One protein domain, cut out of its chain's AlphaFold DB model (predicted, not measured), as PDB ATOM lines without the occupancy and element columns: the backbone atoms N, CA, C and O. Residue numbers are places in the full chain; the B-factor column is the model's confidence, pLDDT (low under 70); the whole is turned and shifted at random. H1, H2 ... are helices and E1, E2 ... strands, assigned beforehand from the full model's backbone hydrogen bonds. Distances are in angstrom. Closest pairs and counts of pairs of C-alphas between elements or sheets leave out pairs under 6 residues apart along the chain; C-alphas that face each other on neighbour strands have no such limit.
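AT A GLANCE: This is residues 443 to 573 of the 784 residues of an uncharacterized protein of [Candida] arabinofermentans NRRL YB-2248 (UniProt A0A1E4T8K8). Helix H2 runs through the middle of an elongated body, with H5 side by side with it and running the opposite way, while H1 crosses H2 steeply on the side away from H5. The small hairpin of E1 and E2 sits at one end of H2, and H3 and the short H4 lie toward the other end. The printed part has 131 residues with five named helices and two named strands, in the order H1, E1, E2, H2, H3, H4, H5; the sheet is E1 - E2, antiparallel, and the class is mostly helix. The whole is compact, with a radius of gyration of the C-alphas of 15.2 A, and spans 46 by 30 by 25 A, only just elongated.

IN THESE COORDINATES: Residues 443 to 463 hold no named element, but residues 450 to 451 pair antiparallel with residues 458 to 459. H1, residues 464 to 479, is 22.5 A long and begins with C-alpha 464 at (11.588, -0.574, -18.823). E1 is residues 493 to 495 and E2 residues 502 to 504. H2, residues 505 to 520, is 22.2 A long, from C-alpha 505 at (10.674, -11.247, -27.027). H3 is residues 529 to 538, 14.4 A long, and H4 is residues 541 to 546. H5, residues 550 to 564, is 20.8 A long and ends with C-alpha 564 at (19.974, -20.324, -16.829).

HOW THE PARTS SIT: H2 touches H5 with its residues 511 to 518 alone, at a shallow tilt of 25 degrees, opposite ways; the closest C-alphas, of Ser 515 and Ala 559, are 5.2 A apart. H1 and H2 only just touch, with 3 pairs of C-alphas within 8 A, the closest being Phe 471 and Leu 513 at 6.4 A; they run the same way at a steep tilt of 61 degrees. H1 and H3 also only just touch, with 3 such pairs, the closest being Glu 468 and Leu 529 at 5.9 A, and stand about perpendicular at 81 degrees. H2 and H3 are close but not clearly touching; their closest C-alphas, of Gln 520 and Leu 532, are 6.5 A apart. H3 and H4 meet only through their link, and H4 is apart from H1, H2 and H5. E1 and E2 form an antiparallel hairpin, with N 494 and O 503 within hydrogen-bond range at 3.0 A and N 503 and O 494 at 2.8 A. In H1, H2, H3, H4 and H5 every O i to N i+4 pair is within hydrogen-bond range.

THE WHOLE: The two C-alphas farthest apart, those of Asp 500 and Arg 546, are 46.3 A apart. The printed part has no cut. The link from H1 to E1, 13 residues, is long. The mean pLDDT of the printed part is 78.3, and residues 482 to 484 and 537 to 570 are under 70.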
ATOM      1  N   THR A 443      17.006   2.487 -26.159       88.00
ATOM      2  CA  THR A 443      15.547   2.291 -26.141       88.00
ATOM      3  C   THR A 443      15.124   1.016 -25.402       88.00
ATOM      4  O   THR A 443      13.949   0.653 -25.418       88.00
ATOM      5  N   TYR A 444      16.074   0.291 -24.806       88.00
ATOM      6  CA  TYR A 444      15.866  -0.960 -24.083       88.00
ATOM      7  C   TYR A 444      16.771  -1.027 -22.847       88.00
ATOM      8  O   TYR A 444      17.811  -0.373 -22.796       88.00
ATOM      9  N   GLU A 445      16.411  -1.863 -21.873       85.81
ATOM     10  CA  GLU A 445      17.202  -2.036 -20.656       85.81
ATOM     11  C   GLU A 445      18.293  -3.095 -20.823       85.81
ATOM     12  O   GLU A 445      18.016  -4.252 -21.153       85.81
ATOM     13  N   ARG A 446      19.542  -2.731 -20.497       81.56
ATOM     14  CA  ARG A 446      20.649  -3.702 -20.375       81.56
ATOM     15  C   ARG A 446      20.392  -4.734 -19.278       81.56
ATOM     16  O   ARG A 446      20.933  -5.827 -19.348       81.56
ATOM     17  N   SER A 447      19.563  -4.407 -18.288       78.00
ATOM     18  CA  SER A 447      19.163  -5.321 -17.215       78.00
ATOM     19  C   SER A 447      17.996  -6.245 -17.602       78.00
ATOM     20  O   SER A 447      17.582  -7.081 -16.800       78.00
ATOM     21  N   LEU A 448      17.474  -6.140 -18.830       86.38
ATOM     22  CA  LEU A 448      16.458  -7.036 -19.393       86.38
ATOM     23  C   LEU A 448      16.850  -7.480 -20.819       86.38
ATOM     24  O   LEU A 448      16.087  -7.252 -21.763       86.38
ATOM     25  N   PRO A 449      18.045  -8.068 -21.012       85.56
ATOM     26  CA  PRO A 449      18.536  -8.477 -22.327       85.56
ATOM     27  C   PRO A 449      17.688  -9.605 -22.942       85.56
ATOM     28  O   PRO A 449      16.935 -10.291 -22.263       85.56
ATOM     29  N   VAL A 450      17.833  -9.862 -24.240       86.38
ATOM     30  CA  VAL A 450      17.303 -11.096 -24.851       86.38
ATOM     31  C   VAL A 450      18.421 -11.831 -25.568       86.38
ATOM     32  O   VAL A 450      19.212 -11.212 -26.277       86.38
ATOM     33  N   CYS A 451      18.490 -13.150 -25.408       84.00
ATOM     34  CA  CYS A 451      19.517 -13.955 -26.064       84.00
ATOM     35  C   CYS A 451      18.992 -14.625 -27.326       84.00
ATOM     36  O   CYS A 451      17.880 -15.152 -27.376       84.00
ATOM     37  N   CYS A 452      19.838 -14.683 -28.348       84.31
ATOM     38  CA  CYS A 452      19.561 -15.510 -29.505       84.31
ATOM     39  C   CYS A 452      19.716 -16.987 -29.134       84.31
ATOM     40  O   CYS A 452      20.804 -17.441 -28.787       84.31
ATOM     41  N   LEU A 453      18.649 -17.780 -29.254       83.31
ATOM     42  CA  LEU A 453      18.708 -19.205 -28.907       83.31
ATOM     43  C   LEU A 453      19.637 -20.012 -29.823       83.31
ATOM     44  O   LEU A 453      20.146 -21.046 -29.388       83.31
ATOM     45  N   ASN A 454      19.867 -19.512 -31.041       84.44
ATOM     46  CA  ASN A 454      20.707 -20.126 -32.062       84.44
ATOM     47  C   ASN A 454      22.204 -19.827 -31.849       84.44
ATOM     48  O   ASN A 454      22.984 -20.753 -31.668       84.44
ATOM     49  N   CYS A 455      22.609 -18.549 -31.815       81.50
ATOM     50  CA  CYS A 455      24.031 -18.170 -31.707       81.50
ATOM     51  C   CYS A 455      24.473 -17.679 -30.320       81.50
ATOM     52  O   CYS A 455      25.625 -17.297 -30.158       81.50
ATOM     53  N   LYS A 456      23.562 -17.635 -29.342       79.06
ATOM     54  CA  LYS A 456      23.801 -17.190 -27.957       79.06
ATOM     55  C   LYS A 456      24.201 -15.722 -27.770       79.06
ATOM     56  O   LYS A 456      24.413 -15.311 -26.641       79.06
ATOM     57  N   SER A 457      24.218 -14.907 -28.828       78.62
ATOM     58  CA  SER A 457      24.470 -13.466 -28.688       78.62
ATOM     59  C   SER A 457      23.374 -12.760 -27.877       78.62
ATOM     60  O   SER A 457      22.176 -13.006 -28.067       78.62
ATOM     61  N   THR A 458      23.791 -11.843 -27.004       82.44
ATOM     62  CA  THR A 458      22.907 -10.903 -26.303       82.44
ATOM     63  C   THR A 458      22.471  -9.801 -27.268       82.44
ATOM     64  O   THR A 458      23.323  -9.193 -27.905       82.44
ATOM     65  N   ASN A 459      21.163  -9.552 -27.388       85.31
ATOM     66  CA  ASN A 459      20.509  -8.644 -28.340       85.31
ATOM     67  C   ASN A 459      19.678  -7.554 -27.634       85.31
ATOM     68  O   ASN A 459      19.597  -7.523 -26.405       85.31
ATOM     69  N   GLN A 460      19.053  -6.662 -28.420       84.19
ATOM     70  CA  GLN A 460      18.180  -5.596 -27.912       84.19
ATOM     71  C   GLN A 460      17.098  -6.157 -26.985       84.19
ATOM     72  O   GLN A 460      16.248  -6.948 -27.397       84.19
ATOM     73  N   GLY A 461      17.167  -5.732 -25.727       85.12
ATOM     74  CA  GLY A 461      16.368  -6.244 -24.628       85.12
ATOM     75  C   GLY A 461      14.910  -5.785 -24.628       85.12
ATOM     76  O   GLY A 461      14.306  -5.439 -25.648       85.12
ATOM     77  N   ILE A 462      14.318  -5.780 -23.443       90.75
ATOM     78  CA  ILE A 462      12.985  -5.235 -23.184       90.75
ATOM     79  C   ILE A 462      13.138  -3.826 -22.612       90.75
ATOM     80  O   ILE A 462      14.043  -3.576 -21.818       90.75
ATOM     81  N   SER A 463      12.302  -2.886 -23.053       90.44
ATOM     82  CA  SER A 463      12.289  -1.547 -22.455       90.44
ATOM     83  C   SER A 463      11.670  -1.585 -21.060       90.44
ATOM     84  O   SER A 463      10.811  -2.421 -20.774       90.44
ATOM     85  N   GLU A 464      12.104  -0.677 -20.190       86.88
ATOM     86  CA  GLU A 464      11.588  -0.574 -18.823       86.88
ATOM     87  C   GLU A 464      10.067  -0.378 -18.806       86.88
ATOM     88  O   GLU A 464       9.355  -1.146 -18.163       86.88
ATOM     89  N   GLU A 465       9.570   0.559 -19.619       89.00
ATOM     90  CA  GLU A 465       8.143   0.860 -19.771       89.00
ATOM     91  C   GLU A 465       7.331  -0.373 -20.216       89.00
ATOM     92  O   GLU A 465       6.278  -0.679 -19.649       89.00
ATOM     93  N   GLU A 466       7.822  -1.120 -21.219       91.62
ATOM     94  CA  GLU A 466       7.152  -2.339 -21.684       91.62
ATOM     95  C   GLU A 466       7.116  -3.400 -20.580       91.62
ATOM     96  O   GLU A 466       6.086  -4.052 -20.388       91.62
ATOM     97  N   PHE A 467       8.218  -3.596 -19.853       91.44
ATOM     98  CA  PHE A 467       8.271  -4.602 -18.797       91.44
ATOM     99  C   PHE A 467       7.375  -4.237 -17.610       91.44
ATOM    100  O   PHE A 467       6.592  -5.080 -17.169       91.44
ATOM    101  N   GLU A 468       7.419  -2.987 -17.150       90.25
ATOM    102  CA  GLU A 468       6.593  -2.488 -16.048       90.25
ATOM    103  C   GLU A 468       5.097  -2.575 -16.379       90.25
ATOM    104  O   GLU A 468       4.316  -3.097 -15.582       90.25
ATOM    105  N   THR A 469       4.698  -2.199 -17.598       91.50
ATOM    106  CA  THR A 469       3.307  -2.334 -18.062       91.50
ATOM    107  C   THR A 469       2.826  -3.785 -17.995       91.50
ATOM    108  O   THR A 469       1.720  -4.067 -17.530       91.50
ATOM    109  N   ASN A 470       3.654  -4.731 -18.448       92.94
ATOM    110  CA  ASN A 470       3.316  -6.152 -18.409       92.94
ATOM    111  C   ASN A 470       3.304  -6.708 -16.979       92.94
ATOM    112  O   ASN A 470       2.455  -7.545 -16.670       92.94
ATOM    113  N   PHE A 471       4.209  -6.248 -16.113       90.94
ATOM    114  CA  PHE A 471       4.239  -6.630 -14.704       90.94
ATOM    115  C   PHE A 471       2.966  -6.175 -13.987       90.94
ATOM    116  O   PHE A 471       2.222  -7.013 -13.477       90.94
ATOM    117  N   ASN A 472       2.648  -4.883 -14.060       89.12
ATOM    118  CA  ASN A 472       1.479  -4.299 -13.402       89.12
ATOM    119  C   ASN A 472       0.171  -4.933 -13.917       89.12
ATOM    120  O   ASN A 472      -0.710  -5.283 -13.132       89.12
ATOM    121  N   ALA A 473       0.057  -5.171 -15.231       88.88
ATOM    122  CA  ALA A 473      -1.111  -5.833 -15.818       88.88
ATOM    123  C   ALA A 473      -1.265  -7.297 -15.368       88.88
ATOM    124  O   ALA A 473      -2.390  -7.769 -15.183       88.88
ATOM    125  N   LYS A 474      -0.156  -8.022 -15.172       88.69
ATOM    126  CA  LYS A 474      -0.186  -9.387 -14.635       88.69
ATOM    127  C   LYS A 474      -0.685  -9.395 -13.192       88.69
ATOM    128  O   LYS A 474      -1.583 -10.176 -12.890       88.69
ATOM    129  N   ILE A 475      -0.169  -8.506 -12.339       85.19
ATOM    130  CA  ILE A 475      -0.626  -8.373 -10.946       85.19
ATOM    131  C   ILE A 475      -2.119  -8.040 -10.893       85.19
ATOM    132  O   ILE A 475      -2.876  -8.732 -10.215       85.19
ATOM    133  N   ALA A 476      -2.575  -7.064 -11.682       85.19
ATOM    134  CA  ALA A 476      -3.991  -6.703 -11.750       85.19
ATOM    135  C   ALA A 476      -4.887  -7.884 -12.182       85.19
ATOM    136  O   ALA A 476      -5.963  -8.081 -11.616       85.19
ATOM    137  N   SER A 477      -4.441  -8.702 -13.145       86.62
ATOM    138  CA  SER A 477      -5.165  -9.909 -13.572       86.62
ATOM    139  C   SER A 477      -5.243 -10.971 -12.470       86.62
ATOM    140  O   SER A 477      -6.284 -11.613 -12.323       86.62
ATOM    141  N   GLU A 478      -4.159 -11.169 -11.714       83.81
ATOM    142  CA  GLU A 478      -4.107 -12.124 -10.600       83.81
ATOM    143  C   GLU A 478      -5.032 -11.681  -9.451       83.81
ATOM    144  O   GLU A 478      -5.800 -12.495  -8.938       83.81
ATOM    145  N   VAL A 479      -5.052 -10.382  -9.118       82.31
ATOM    146  CA  VAL A 479      -5.960  -9.794  -8.110       82.31
ATOM    147  C   VAL A 479      -7.430  -9.921  -8.520       82.31
ATOM    148  O   VAL A 479      -8.287 -10.211  -7.686       82.31
ATOM    149  N   ALA A 480      -7.738  -9.754  -9.808       82.00
ATOM    150  CA  ALA A 480      -9.097  -9.877 -10.335       82.00
ATOM    151  C   ALA A 480      -9.613 -11.331 -10.423       82.00
ATOM    152  O   ALA A 480     -10.737 -11.551 -10.880       82.00
ATOM    153  N   GLY A 481      -8.816 -12.336 -10.030       74.88
ATOM    154  CA  GLY A 481      -9.188 -13.753 -10.114       74.88
ATOM    155  C   GLY A 481      -9.291 -14.292 -11.549       74.88
ATOM    156  O   GLY A 481      -9.916 -15.328 -11.779       74.88
ATOM    157  N   GLY A 482      -8.710 -13.589 -12.529       66.88
ATOM    158  CA  GLY A 482      -8.773 -13.937 -13.949       66.88
ATOM    159  C   GLY A 482      -7.600 -14.814 -14.399       66.88
ATOM    160  O   GLY A 482      -6.440 -14.460 -14.211       66.88
ATOM    161  N   GLY A 483      -7.890 -15.936 -15.066       57.56
ATOM    162  CA  GLY A 483      -6.891 -16.921 -15.517       57.56
ATOM    163  C   GLY A 483      -6.172 -16.622 -16.843       57.56
ATOM    164  O   GLY A 483      -5.611 -17.541 -17.433       57.56
ATOM    165  N   GLY A 484      -6.201 -15.389 -17.359       67.88
ATOM    166  CA  GLY A 484      -5.719 -15.089 -18.714       67.88
ATOM    167  C   GLY A 484      -4.903 -13.805 -18.828       67.88
ATOM    168  O   GLY A 484      -5.421 -12.799 -19.300       67.88
ATOM    169  N   PHE A 485      -3.616 -13.853 -18.477       83.75
ATOM    170  CA  PHE A 485      -2.663 -12.787 -18.799       83.75
ATOM    171  C   PHE A 485      -1.932 -13.090 -20.116       83.75
ATOM    172  O   PHE A 485      -1.397 -14.183 -20.307       83.75
ATOM    173  N   GLN A 486      -1.872 -12.106 -21.017       86.44
ATOM    174  CA  GLN A 486      -1.076 -12.174 -22.243       86.44
ATOM    175  C   GLN A 486      -0.092 -11.012 -22.315       86.44
ATOM    176  O   GLN A 486      -0.464  -9.859 -22.107       86.44
ATOM    177  N   VAL A 487       1.148 -11.330 -22.691       89.44
ATOM    178  CA  VAL A 487       2.210 -10.339 -22.873       89.44
ATOM    179  C   VAL A 487       1.911  -9.433 -24.065       89.44
ATOM    180  O   VAL A 487       1.710  -9.906 -25.191       89.44
ATOM    181  N   ARG A 488       1.961  -8.121 -23.830       88.75
ATOM    182  CA  ARG A 488       1.793  -7.074 -24.841       88.75
ATOM    183  C   ARG A 488       3.124  -6.366 -25.076       88.75
ATOM    184  O   ARG A 488       3.672  -5.768 -24.163       88.75
ATOM    185  N   LEU A 489       3.634  -6.429 -26.303       88.69
ATOM    186  CA  LEU A 489       4.870  -5.762 -26.728       88.69
ATOM    187  C   LEU A 489       4.610  -4.992 -28.018       88.69
ATOM    188  O   LEU A 489       3.851  -5.480 -28.860       88.69
ATOM    189  N   ARG A 490       5.274  -3.841 -28.194       87.94
ATOM    190  CA  ARG A 490       5.199  -3.078 -29.454       87.94
ATOM    191  C   ARG A 490       5.864  -3.856 -30.589       87.94
ATOM    192  O   ARG A 490       5.335  -3.929 -31.692       87.94
ATOM    193  N   GLN A 491       6.998  -4.490 -30.284       87.94
ATOM    194  CA  GLN A 491       7.748  -5.358 -31.192       87.94
ATOM    195  C   GLN A 491       7.947  -6.733 -30.537       87.94
ATOM    196  O   GLN A 491       8.868  -6.907 -29.738       87.94
ATOM    197  N   PRO A 492       7.072  -7.719 -30.798       89.62
ATOM    198  CA  PRO A 492       7.147  -9.027 -30.146       89.62
ATOM    199  C   PRO A 492       8.300  -9.897 -30.655       89.62
ATOM    200  O   PRO A 492       8.665 -10.867 -29.992       89.62
ATOM    201  N   GLU A 493       8.865  -9.555 -31.808       91.56
ATOM    202  CA  GLU A 493       9.958 -10.262 -32.462       91.56
ATOM    203  C   GLU A 493      11.036  -9.261 -32.871       91.56
ATOM    204  O   GLU A 493      10.718  -8.154 -33.310       91.56
ATOM    205  N   VAL A 494      12.302  -9.645 -32.717       90.94
ATOM    206  CA  VAL A 494      13.462  -8.884 -33.204       90.94
ATOM    207  C   VAL A 494      14.415  -9.813 -33.932       90.94
ATOM    208  O   VAL A 494      14.494 -11.001 -33.626       90.94
ATOM    209  N   THR A 495      15.139  -9.279 -34.907       93.38
ATOM    210  CA  THR A 495      16.143 -10.047 -35.648       93.38
ATOM    211  C   THR A 495      17.460 -10.002 -34.888       93.38
ATOM    212  O   THR A 495      17.915  -8.929 -34.496       93.38
ATOM    213  N   CYS A 496      18.061 -11.165 -34.652       90.81
ATOM    214  CA  CYS A 496      19.374 -11.268 -34.030       90.81
ATOM    215  C   CYS A 496      20.430 -10.561 -34.891       90.81
ATOM    216  O   CYS A 496      20.641 -10.985 -36.023       90.81
ATOM    217  N   TYR A 497      21.169  -9.585 -34.352       90.00
ATOM    218  CA  TYR A 497      22.168  -8.844 -35.144       90.00
ATOM    219  C   TYR A 497      23.342  -9.712 -35.627       90.00
ATOM    220  O   TYR A 497      24.052  -9.324 -36.546       90.00
ATOM    221  N   ASN A 498      23.582 -10.860 -34.981       92.06
ATOM    222  CA  ASN A 498      24.726 -11.726 -35.276       92.06
ATOM    223  C   ASN A 498      24.443 -12.854 -36.290       92.06
ATOM    224  O   ASN A 498      25.356 -13.304 -36.971       92.06
ATOM    225  N   CYS A 499      23.215 -13.381 -36.357       93.00
ATOM    226  CA  CYS A 499      22.904 -14.551 -37.194       93.00
ATOM    227  C   CYS A 499      21.506 -14.519 -37.824       93.00
ATOM    228  O   CYS A 499      20.986 -15.565 -38.219       93.00
ATOM    229  N   ASP A 500      20.860 -13.351 -37.819       92.62
ATOM    230  CA  ASP A 500      19.552 -13.081 -38.428       92.62
ATOM    231  C   ASP A 500      18.389 -13.968 -37.947       92.62
ATOM    232  O   ASP A 500      17.288 -13.954 -38.494       92.62
ATOM    233  N   THR A 501      18.597 -14.741 -36.880       93.81
ATOM    234  CA  THR A 501      17.550 -15.566 -36.277       93.81
ATOM    235  C   THR A 501      16.509 -14.676 -35.602       93.81
ATOM    236  O   THR A 501      16.859 -13.767 -34.849       93.81
ATOM    237  N   ILE A 502      15.227 -14.963 -35.831       93.75
ATOM    238  CA  ILE A 502      14.122 -14.252 -35.182       93.75
ATOM    239  C   ILE A 502      14.065 -14.639 -33.701       93.75
ATOM    240  O   ILE A 502      13.932 -15.811 -33.346       93.75
ATOM    241  N   ILE A 503      14.144 -13.639 -32.829       90.94
ATOM    242  CA  ILE A 503      14.052 -13.769 -31.377       90.94
ATOM    243  C   ILE A 503      12.643 -13.365 -30.943       90.94
ATOM    244  O   ILE A 503      12.230 -12.221 -31.130       90.94
ATOM    245  N   ASN A 504      11.917 -14.285 -30.309       91.25
ATOM    246  CA  ASN A 504      10.599 -14.009 -29.739       91.25
ATOM    247  C   ASN A 504      10.739 -13.351 -28.354       91.25
ATOM    248  O   ASN A 504      10.967 -14.033 -27.355       91.25
ATOM    249  N   ARG A 505      10.559 -12.028 -28.274       90.88
ATOM    250  CA  ARG A 505      10.674 -11.247 -27.027       90.88
ATOM    251  C   ARG A 505       9.581 -11.584 -26.009       90.88
ATOM    252  O   ARG A 505       9.817 -11.442 -24.811       90.88
ATOM    253  N   ARG A 506       8.407 -12.081 -26.432       91.19
ATOM    254  CA  ARG A 506       7.326 -12.456 -25.492       91.19
ATOM    255  C   ARG A 506       7.754 -13.576 -24.551       91.19
ATOM    256  O   ARG A 506       7.389 -13.549 -23.379       91.19
ATOM    257  N   PHE A 507       8.536 -14.524 -25.062       87.81
ATOM    258  CA  PHE A 507       9.101 -15.610 -24.268       87.81
ATOM    259  C   PHE A 507       9.958 -15.073 -23.110       87.81
ATOM    260  O   PHE A 507       9.770 -15.472 -21.963       87.81
ATOM    261  N   PHE A 508      10.822 -14.093 -23.385       88.38
ATOM    262  CA  PHE A 508      11.680 -13.470 -22.371       88.38
ATOM    263  C   PHE A 508      10.886 -12.669 -21.342       88.38
ATOM    264  O   PHE A 508      11.130 -12.816 -20.149       88.38
ATOM    265  N   VAL A 509       9.882 -11.890 -21.763       90.19
ATOM    266  CA  VAL A 509       8.994 -11.192 -20.814       90.19
ATOM    267  C   VAL A 509       8.313 -12.190 -19.878       90.19
ATOM    268  O   VAL A 509       8.266 -11.956 -18.675       90.19
ATOM    269  N   GLN A 510       7.803 -13.313 -20.394       87.94
ATOM    270  CA  GLN A 510       7.172 -14.335 -19.555       87.94
ATOM    271  C   GLN A 510       8.140 -14.906 -18.518       87.94
ATOM    272  O   GLN A 510       7.760 -15.023 -17.353       87.94
ATOM    273  N   LEU A 511       9.376 -15.211 -18.922       82.69
ATOM    274  CA  LEU A 511      10.418 -15.674 -18.007       82.69
ATOM    275  C   LEU A 511      10.739 -14.617 -16.943       82.69
ATOM    276  O   LEU A 511      10.718 -14.927 -15.755       82.69
ATOM    277  N   TYR A 512      10.942 -13.357 -17.335       87.44
ATOM    278  CA  TYR A 512      11.200 -12.277 -16.383       87.44
ATOM    279  C   TYR A 512      10.049 -12.080 -15.399       87.44
ATOM    280  O   TYR A 512      10.284 -11.995 -14.200       87.44
ATOM    281  N   LEU A 513       8.797 -12.117 -15.861       87.81
ATOM    282  CA  LEU A 513       7.619 -12.044 -14.993       87.81
ATOM    283  C   LEU A 513       7.473 -13.250 -14.055       87.81
ATOM    284  O   LEU A 513       6.775 -13.149 -13.045       87.81
ATOM    285  N   GLN A 514       8.034 -14.410 -14.399       80.44
ATOM    286  CA  GLN A 514       8.100 -15.560 -13.496       80.44
ATOM    287  C   GLN A 514       9.176 -15.339 -12.431       80.44
ATOM    288  O   GLN A 514       8.885 -15.485 -11.248       80.44
ATOM    289  N   SER A 515      10.376 -14.904 -12.823       79.38
ATOM    290  CA  SER A 515      11.466 -14.592 -11.893       79.38
ATOM    291  C   SER A 515      11.101 -13.458 -10.930       79.38
ATOM    292  O   SER A 515      11.285 -13.584  -9.723       79.38
ATOM    293  N   THR A 516      10.494 -12.375 -11.418       85.31
ATOM    294  CA  THR A 516      10.059 -11.258 -10.567       85.31
ATOM    295  C   THR A 516       8.938 -11.659  -9.607       85.31
ATOM    296  O   THR A 516       8.873 -11.120  -8.509       85.31
ATOM    297  N   LYS A 517       8.100 -12.650  -9.941       81.62
ATOM    298  CA  LYS A 517       7.094 -13.181  -9.003       81.62
ATOM    299  C   LYS A 517       7.739 -13.839  -7.780       81.62
ATOM    300  O   LYS A 517       7.224 -13.711  -6.673       81.62
ATOM    301  N   VAL A 518       8.888 -14.496  -7.962       77.31
ATOM    302  CA  VAL A 518       9.679 -15.024  -6.839       77.31
ATOM    303  C   VAL A 518      10.134 -13.881  -5.940       77.31
ATOM    304  O   VAL A 518       9.955 -13.940  -4.731       77.31
ATOM    305  N   LEU A 519      10.646 -12.801  -6.526       80.44
ATOM    306  CA  LEU A 519      11.060 -11.616  -5.779       80.44
ATOM    307  C   LEU A 519       9.886 -10.945  -5.043       80.44
ATOM    308  O   LEU A 519      10.016 -10.595  -3.875       80.44
ATOM    309  N   GLN A 520       8.717 -10.844  -5.681       83.88
ATOM    310  CA  GLN A 520       7.504 -10.294  -5.068       83.88
ATOM    311  C   GLN A 520       7.017 -11.112  -3.870       83.88
ATOM    312  O   GLN A 520       6.434 -10.558  -2.950       83.88
ATOM    313  N   SER A 521       7.284 -12.420  -3.824       79.06
ATOM    314  CA  SER A 521       6.882 -13.243  -2.677       79.06
ATOM    315  C   SER A 521       7.546 -12.836  -1.348       79.06
ATOM    316  O   SER A 521       7.042 -13.212  -0.294       79.06
ATOM    317  N   PHE A 522       8.620 -12.037  -1.390       75.25
ATOM    318  CA  PHE A 522       9.246 -11.423  -0.210       75.25
ATOM    319  C   PHE A 522       8.654 -10.075   0.183       75.25
ATOM    320  O   PHE A 522       8.855  -9.618   1.305       75.25
ATOM    321  N   ALA A 523       7.967  -9.428  -0.749       80.12
ATOM    322  CA  ALA A 523       7.334  -8.135  -0.564       80.12
ATOM    323  C   ALA A 523       5.943  -8.169  -1.219       80.12
ATOM    324  O   ALA A 523       5.716  -7.502  -2.234       80.12
ATOM    325  N   PRO A 524       5.022  -9.011  -0.705       82.44
ATOM    326  CA  PRO A 524       3.704  -9.206  -1.306       82.44
ATOM    327  C   PRO A 524       2.849  -7.934  -1.277       82.44
ATOM    328  O   PRO A 524       1.860  -7.847  -2.002       82.44
ATOM    329  N   GLU A 525       3.216  -6.952  -0.452       84.19
ATOM    330  CA  GLU A 525       2.599  -5.633  -0.417       84.19
ATOM    331  C   GLU A 525       2.895  -4.782  -1.661       84.19
ATOM    332  O   GLU A 525       2.123  -3.871  -1.951       84.19
ATOM    333  N   CYS A 526       3.977  -5.068  -2.395       85.75
ATOM    334  CA  CYS A 526       4.373  -4.297  -3.569       85.75
ATOM    335  C   CYS A 526       3.467  -4.618  -4.764       85.75
ATOM    336  O   CYS A 526       3.415  -5.758  -5.245       85.75
ATOM    337  N   GLN A 527       2.782  -3.595  -5.269       83.44
ATOM    338  CA  GLN A 527       1.845  -3.686  -6.389       83.44
ATOM    339  C   GLN A 527       2.467  -3.245  -7.714       83.44
ATOM    340  O   GLN A 527       1.993  -3.651  -8.776       83.44
ATOM    341  N   THR A 528       3.545  -2.460  -7.658       84.69
ATOM    342  CA  THR A 528       4.290  -1.999  -8.835       84.69
ATOM    343  C   THR A 528       5.705  -2.575  -8.877       84.69
ATOM    344  O   THR A 528       6.284  -2.963  -7.856       84.69
ATOM    345  N   LEU A 529       6.290  -2.640 -10.079       83.69
ATOM    346  CA  LEU A 529       7.687  -3.054 -10.249       83.69
ATOM    347  C   LEU A 529       8.640  -2.105  -9.509       83.69
ATOM    348  O   LEU A 529       9.616  -2.553  -8.906       83.69
ATOM    349  N   SER A 530       8.334  -0.810  -9.554       79.50
ATOM    350  CA  SER A 530       9.088   0.252  -8.894       79.50
ATOM    351  C   SER A 530       9.105   0.085  -7.369       79.50
ATOM    352  O   SER A 530      10.181   0.069  -6.773       79.50
ATOM    353  N   GLU A 531       7.953  -0.155  -6.731       83.00
ATOM    354  CA  GLU A 531       7.883  -0.463  -5.291       83.00
ATOM    355  C   GLU A 531       8.715  -1.693  -4.926       83.00
ATOM    356  O   GLU A 531       9.492  -1.659  -3.970       83.00
ATOM    357  N   LEU A 532       8.577  -2.771  -5.705       84.31
ATOM    358  CA  LEU A 532       9.283  -4.023  -5.452       84.31
ATOM    359  C   LEU A 532      10.800  -3.834  -5.535       84.31
ATOM    360  O   LEU A 532      11.541  -4.308  -4.676       84.31
ATOM    361  N   ARG A 533      11.269  -3.120  -6.559       79.50
ATOM    362  CA  ARG A 533      12.680  -2.777  -6.736       79.50
ATOM    363  C   ARG A 533      13.226  -1.992  -5.557       79.50
ATOM    364  O   ARG A 533      14.226  -2.395  -4.974       79.50
ATOM    365  N   ILE A 534      12.536  -0.926  -5.171       73.50
ATOM    366  CA  ILE A 534      12.935  -0.061  -4.059       73.50
ATOM    367  C   ILE A 534      12.986  -0.860  -2.757       73.50
ATOM    368  O   ILE A 534      13.971  -0.787  -2.025       73.50
ATOM    369  N   LYS A 535      11.976  -1.696  -2.503       76.81
ATOM    370  CA  LYS A 535      11.957  -2.580  -1.338       76.81
ATOM    371  C   LYS A 535      13.164  -3.518  -1.335       76.81
ATOM    372  O   LYS A 535      13.860  -3.602  -0.336       76.81
ATOM    373  N   LEU A 536      13.470  -4.169  -2.453       73.88
ATOM    374  CA  LEU A 536      14.597  -5.106  -2.552       73.88
ATOM    375  C   LEU A 536      15.976  -4.431  -2.611       73.88
ATOM    376  O   LEU A 536      16.991  -5.112  -2.455       73.88
ATOM    377  N   LEU A 537      16.032  -3.124  -2.866       66.12
ATOM    378  CA  LEU A 537      17.252  -2.328  -2.739       66.12
ATOM    379  C   LEU A 537      17.536  -1.946  -1.285       66.12
ATOM    380  O   LEU A 537      18.698  -1.890  -0.903       66.12
ATOM    381  N   ILE A 538      16.489  -1.680  -0.501       56.34
ATOM    382  CA  ILE A 538      16.599  -1.161   0.870       56.34
ATOM    383  C   ILE A 538      16.601  -2.286   1.911       56.34
ATOM    384  O   ILE A 538      17.207  -2.145   2.972       56.34
ATOM    385  N   VAL A 539      15.904  -3.394   1.651       56.53
ATOM    386  CA  VAL A 539      15.816  -4.499   2.607       56.53
ATOM    387  C   VAL A 539      17.151  -5.240   2.659       56.53
ATOM    388  O   VAL A 539      17.657  -5.708   1.640       56.53
ATOM    389  N   ASP A 540      17.679  -5.379   3.876       55.88
ATOM    390  CA  ASP A 540      18.834  -6.219   4.181       55.88
ATOM    391  C   ASP A 540      18.584  -7.630   3.634       55.88
ATOM    392  O   ASP A 540      17.612  -8.301   3.991       55.88
ATOM    393  N   GLU A 541      19.463  -8.104   2.760       55.38
ATOM    394  CA  GLU A 541      19.315  -9.405   2.108       55.38
ATOM    395  C   GLU A 541      19.272 -10.554   3.130       55.38
ATOM    396  O   GLU A 541      18.640 -11.582   2.882       55.38
ATOM    397  N   ARG A 542      19.816 -10.353   4.340       51.56
ATOM    398  CA  ARG A 542      19.691 -11.275   5.482       51.56
ATOM    399  C   ARG A 542      18.301 -11.270   6.119       51.56
ATOM    400  O   ARG A 542      17.887 -12.282   6.681       51.56
ATOM    401  N   GLU A 543      17.575 -10.160   6.059       59.16
ATOM    402  CA  GLU A 543      16.180 -10.081   6.500       59.16
ATOM    403  C   GLU A 543      15.263 -10.826   5.528       59.16
ATOM    404  O   GLU A 543      14.464 -11.654   5.970       59.16
ATOM    405  N   LEU A 544      15.475 -10.651   4.216       61.28
ATOM    406  CA  LEU A 544      14.799 -11.450   3.184       61.28
ATOM    407  C   LEU A 544      15.001 -12.947   3.445       61.28
ATOM    408  O   LEU A 544      14.048 -13.726   3.423       61.28
ATOM    409  N   LEU A 545      16.221 -13.343   3.805       56.34
ATOM    410  CA  LEU A 545      16.549 -14.727   4.143       56.34
ATOM    411  C   LEU A 545      15.807 -15.273   5.362       56.34
ATOM    412  O   LEU A 545      15.390 -16.429   5.346       56.34
ATOM    413  N   ARG A 546      15.594 -14.465   6.405       56.94
ATOM    414  CA  ARG A 546      14.815 -14.886   7.586       56.94
ATOM    415  C   ARG A 546      13.349 -15.137   7.257       56.94
ATOM    416  O   ARG A 546      12.711 -15.952   7.915       56.94
ATOM    417  N   THR A 547      12.826 -14.442   6.252       59.69
ATOM    418  CA  THR A 547      11.448 -14.607   5.769       59.69
ATOM    419  C   THR A 547      11.301 -15.696   4.705       59.69
ATOM    420  O   THR A 547      10.187 -15.995   4.283       59.69
ATOM    421  N   MET A 548      12.410 -16.312   4.279       61.66
ATOM    422  CA  MET A 548      12.425 -17.285   3.193       61.66
ATOM    423  C   MET A 548      11.785 -18.614   3.617       61.66
ATOM    424  O   MET A 548      12.256 -19.302   4.521       61.66
ATOM    425  N   THR A 549      10.718 -19.002   2.924       62.03
ATOM    426  CA  THR A 549      10.029 -20.288   3.093       62.03
ATOM    427  C   THR A 549      10.542 -21.341   2.102       62.03
ATOM    428  O   THR A 549      11.116 -21.011   1.061       62.03
ATOM    429  N   ASN A 550      10.270 -22.623   2.378       53.81
ATOM    430  CA  ASN A 550      10.538 -23.728   1.442       53.81
ATOM    431  C   ASN A 550       9.872 -23.522   0.074       53.81
ATOM    432  O   ASN A 550      10.425 -23.923  -0.949       53.81
ATOM    433  N   GLU A 551       8.712 -22.866   0.045       60.19
ATOM    434  CA  GLU A 551       8.021 -22.545  -1.200       60.19
ATOM    435  C   GLU A 551       8.754 -21.452  -1.980       60.19
ATOM    436  O   GLU A 551       8.965 -21.600  -3.183       60.19
ATOM    437  N   ASN A 552       9.242 -20.404  -1.302       59.88
ATOM    438  CA  ASN A 552      10.077 -19.396  -1.957       59.88
ATOM    439  C   ASN A 552      11.286 -20.080  -2.603       59.88
ATOM    440  O   ASN A 552      11.513 -19.910  -3.796       59.88
ATOM    441  N   ILE A 553      12.001 -20.919  -1.846       55.44
ATOM    442  CA  ILE A 553      13.176 -21.691  -2.287       55.44
ATOM    443  C   ILE A 553      12.882 -22.526  -3.542       55.44
ATOM    444  O   ILE A 553      13.657 -22.504  -4.499       55.44
ATOM    445  N   ARG A 554      11.752 -23.239  -3.583       57.44
ATOM    446  CA  ARG A 554      11.344 -24.011  -4.767       57.44
ATOM    447  C   ARG A 554      11.107 -23.124  -5.979       57.44
ATOM    448  O   ARG A 554      11.606 -23.428  -7.065       57.44
ATOM    449  N   LEU A 555      10.407 -22.009  -5.783       61.19
ATOM    450  CA  LEU A 555      10.159 -21.025  -6.831       61.19
ATOM    451  C   LEU A 555      11.468 -20.394  -7.336       61.19
ATOM    452  O   LEU A 555      11.614 -20.218  -8.547       61.19
ATOM    453  N   PHE A 556      12.451 -20.139  -6.460       63.44
ATOM    454  CA  PHE A 556      13.803 -19.705  -6.846       63.44
ATOM    455  C   PHE A 556      14.460 -20.695  -7.787       63.44
ATOM    456  O   PHE A 556      14.854 -20.315  -8.888       63.44
ATOM    457  N   VAL A 557      14.571 -21.958  -7.369       56.78
ATOM    458  CA  VAL A 557      15.225 -22.999  -8.170       56.78
ATOM    459  C   VAL A 557      14.525 -23.162  -9.509       56.78
ATOM    460  O   VAL A 557      15.189 -23.282 -10.535       56.78
ATOM    461  N   GLN A 558      13.192 -23.133  -9.532       62.59
ATOM    462  CA  GLN A 558      12.432 -23.247 -10.770       62.59
ATOM    463  C   GLN A 558      12.683 -22.059 -11.709       62.59
ATOM    464  O   GLN A 558      12.980 -22.269 -12.886       62.59
ATOM    465  N   ALA A 559      12.614 -20.826 -11.199       62.38
ATOM    466  CA  ALA A 559      12.877 -19.621 -11.982       62.38
ATOM    467  C   ALA A 559      14.311 -19.607 -12.525       62.38
ATOM    468  O   ALA A 559      14.528 -19.302 -13.694       62.38
ATOM    469  N   LEU A 560      15.274 -20.006 -11.699       60.84
ATOM    470  CA  LEU A 560      16.684 -20.096 -12.047       60.84
ATOM    471  C   LEU A 560      16.952 -21.192 -13.089       60.84
ATOM    472  O   LEU A 560      17.592 -20.911 -14.095       60.84
ATOM    473  N   ARG A 561      16.399 -22.402 -12.944       60.50
ATOM    474  CA  ARG A 561      16.529 -23.482 -13.947       60.50
ATOM    475  C   ARG A 561      15.941 -23.108 -15.306       60.50
ATOM    476  O   ARG A 561      16.449 -23.542 -16.339       60.50
ATOM    477  N   CYS A 562      14.851 -22.346 -15.312       60.34
ATOM    478  CA  CYS A 562      14.268 -21.822 -16.541       60.34
ATOM    479  C   CYS A 562      15.125 -20.694 -17.126       60.34
ATOM    480  O   CYS A 562      15.308 -20.639 -18.338       60.34
ATOM    481  N   ALA A 563      15.668 -19.817 -16.280       61.16
ATOM    482  CA  ALA A 563      16.452 -18.668 -16.705       61.16
ATOM    483  C   ALA A 563      17.877 -19.023 -17.156       61.16
ATOM    484  O   ALA A 563      18.324 -18.446 -18.139       61.16
ATOM    485  N   SER A 564      18.566 -19.984 -16.528       56.75
ATOM    486  CA  SER A 564      19.974 -20.324 -16.829       56.75
ATOM    487  C   SER A 564      20.204 -20.663 -18.301       56.75
ATOM    488  O   SER A 564      21.224 -20.305 -18.876       56.75
ATOM    489  N   LYS A 565      19.199 -21.270 -18.938       59.03
ATOM    490  CA  LYS A 565      19.255 -21.706 -20.337       59.03
ATOM    491  C   LYS A 565      19.112 -20.574 -21.353       59.03
ATOM    492  O   LYS A 565      19.430 -20.771 -22.528       59.03
ATOM    493  N   PHE A 566      18.551 -19.437 -20.941       66.94
ATOM    494  CA  PHE A 566      18.023 -18.434 -21.868       66.94
ATOM    495  C   PHE A 566      18.383 -16.993 -21.508       66.94
ATOM    496  O   PHE A 566      18.405 -16.154 -22.399       66.94
ATOM    497  N   ILE A 567      18.647 -16.687 -20.239       66.50
ATOM    498  CA  ILE A 567      18.744 -15.328 -19.713       66.50
ATOM    499  C   ILE A 567      20.150 -15.076 -19.136       66.50
ATOM    500  O   ILE A 567      20.583 -15.824 -18.258       66.50
ATOM    501  N   PRO A 568      20.826 -13.985 -19.536       64.88
ATOM    502  CA  PRO A 568      22.088 -13.554 -18.941       64.88
ATOM    503  C   PRO A 568      21.983 -13.202 -17.453       64.88
ATOM    504  O   PRO A 568      20.991 -12.623 -16.995       64.88
ATOM    505  N   PHE A 569      23.062 -13.451 -16.706       57.69
ATOM    506  CA  PHE A 569      23.153 -13.156 -15.268       57.69
ATOM    507  C   PHE A 569      22.914 -11.715 -14.887       57.69
ATOM    508  O   PHE A 569      22.368 -11.444 -13.826       57.69
ATOM    509  N   HIS A 570      23.369 -10.800 -15.733       60.50
ATOM    510  CA  HIS A 570      23.254  -9.374 -15.483       60.50
ATOM    511  C   HIS A 570      21.810  -8.878 -15.641       60.50
ATOM    512  O   HIS A 570      21.544  -7.697 -15.421       60.50
ATOM    513  N   SER A 571      20.868  -9.762 -15.997       75.12
ATOM    514  CA  SER A 571      19.459  -9.418 -15.943       75.12
ATOM    515  C   SER A 571      19.009  -9.197 -14.500       75.12
ATOM    516  O   SER A 571      19.257 -10.017 -13.616       75.12
ATOM    517  N   TRP A 572      18.316  -8.088 -14.259       77.44
ATOM    518  CA  TRP A 572      17.962  -7.628 -12.919       77.44
ATOM    519  C   TRP A 572      17.277  -8.692 -12.042       77.44
ATOM    520  O   TRP A 572      17.756  -8.913 -10.926       77.44
ATOM    521  N   PRO A 573      16.205  -9.388 -12.487       76.94
ATOM    522  CA  PRO A 573      15.500 -10.288 -11.585       76.94
ATOM    523  C   PRO A 573      16.351 -11.512 -11.242       76.94
ATOM    524  O   PRO A 573      16.295 -11.981 -10.114       76.94
TER     525      PRO A 573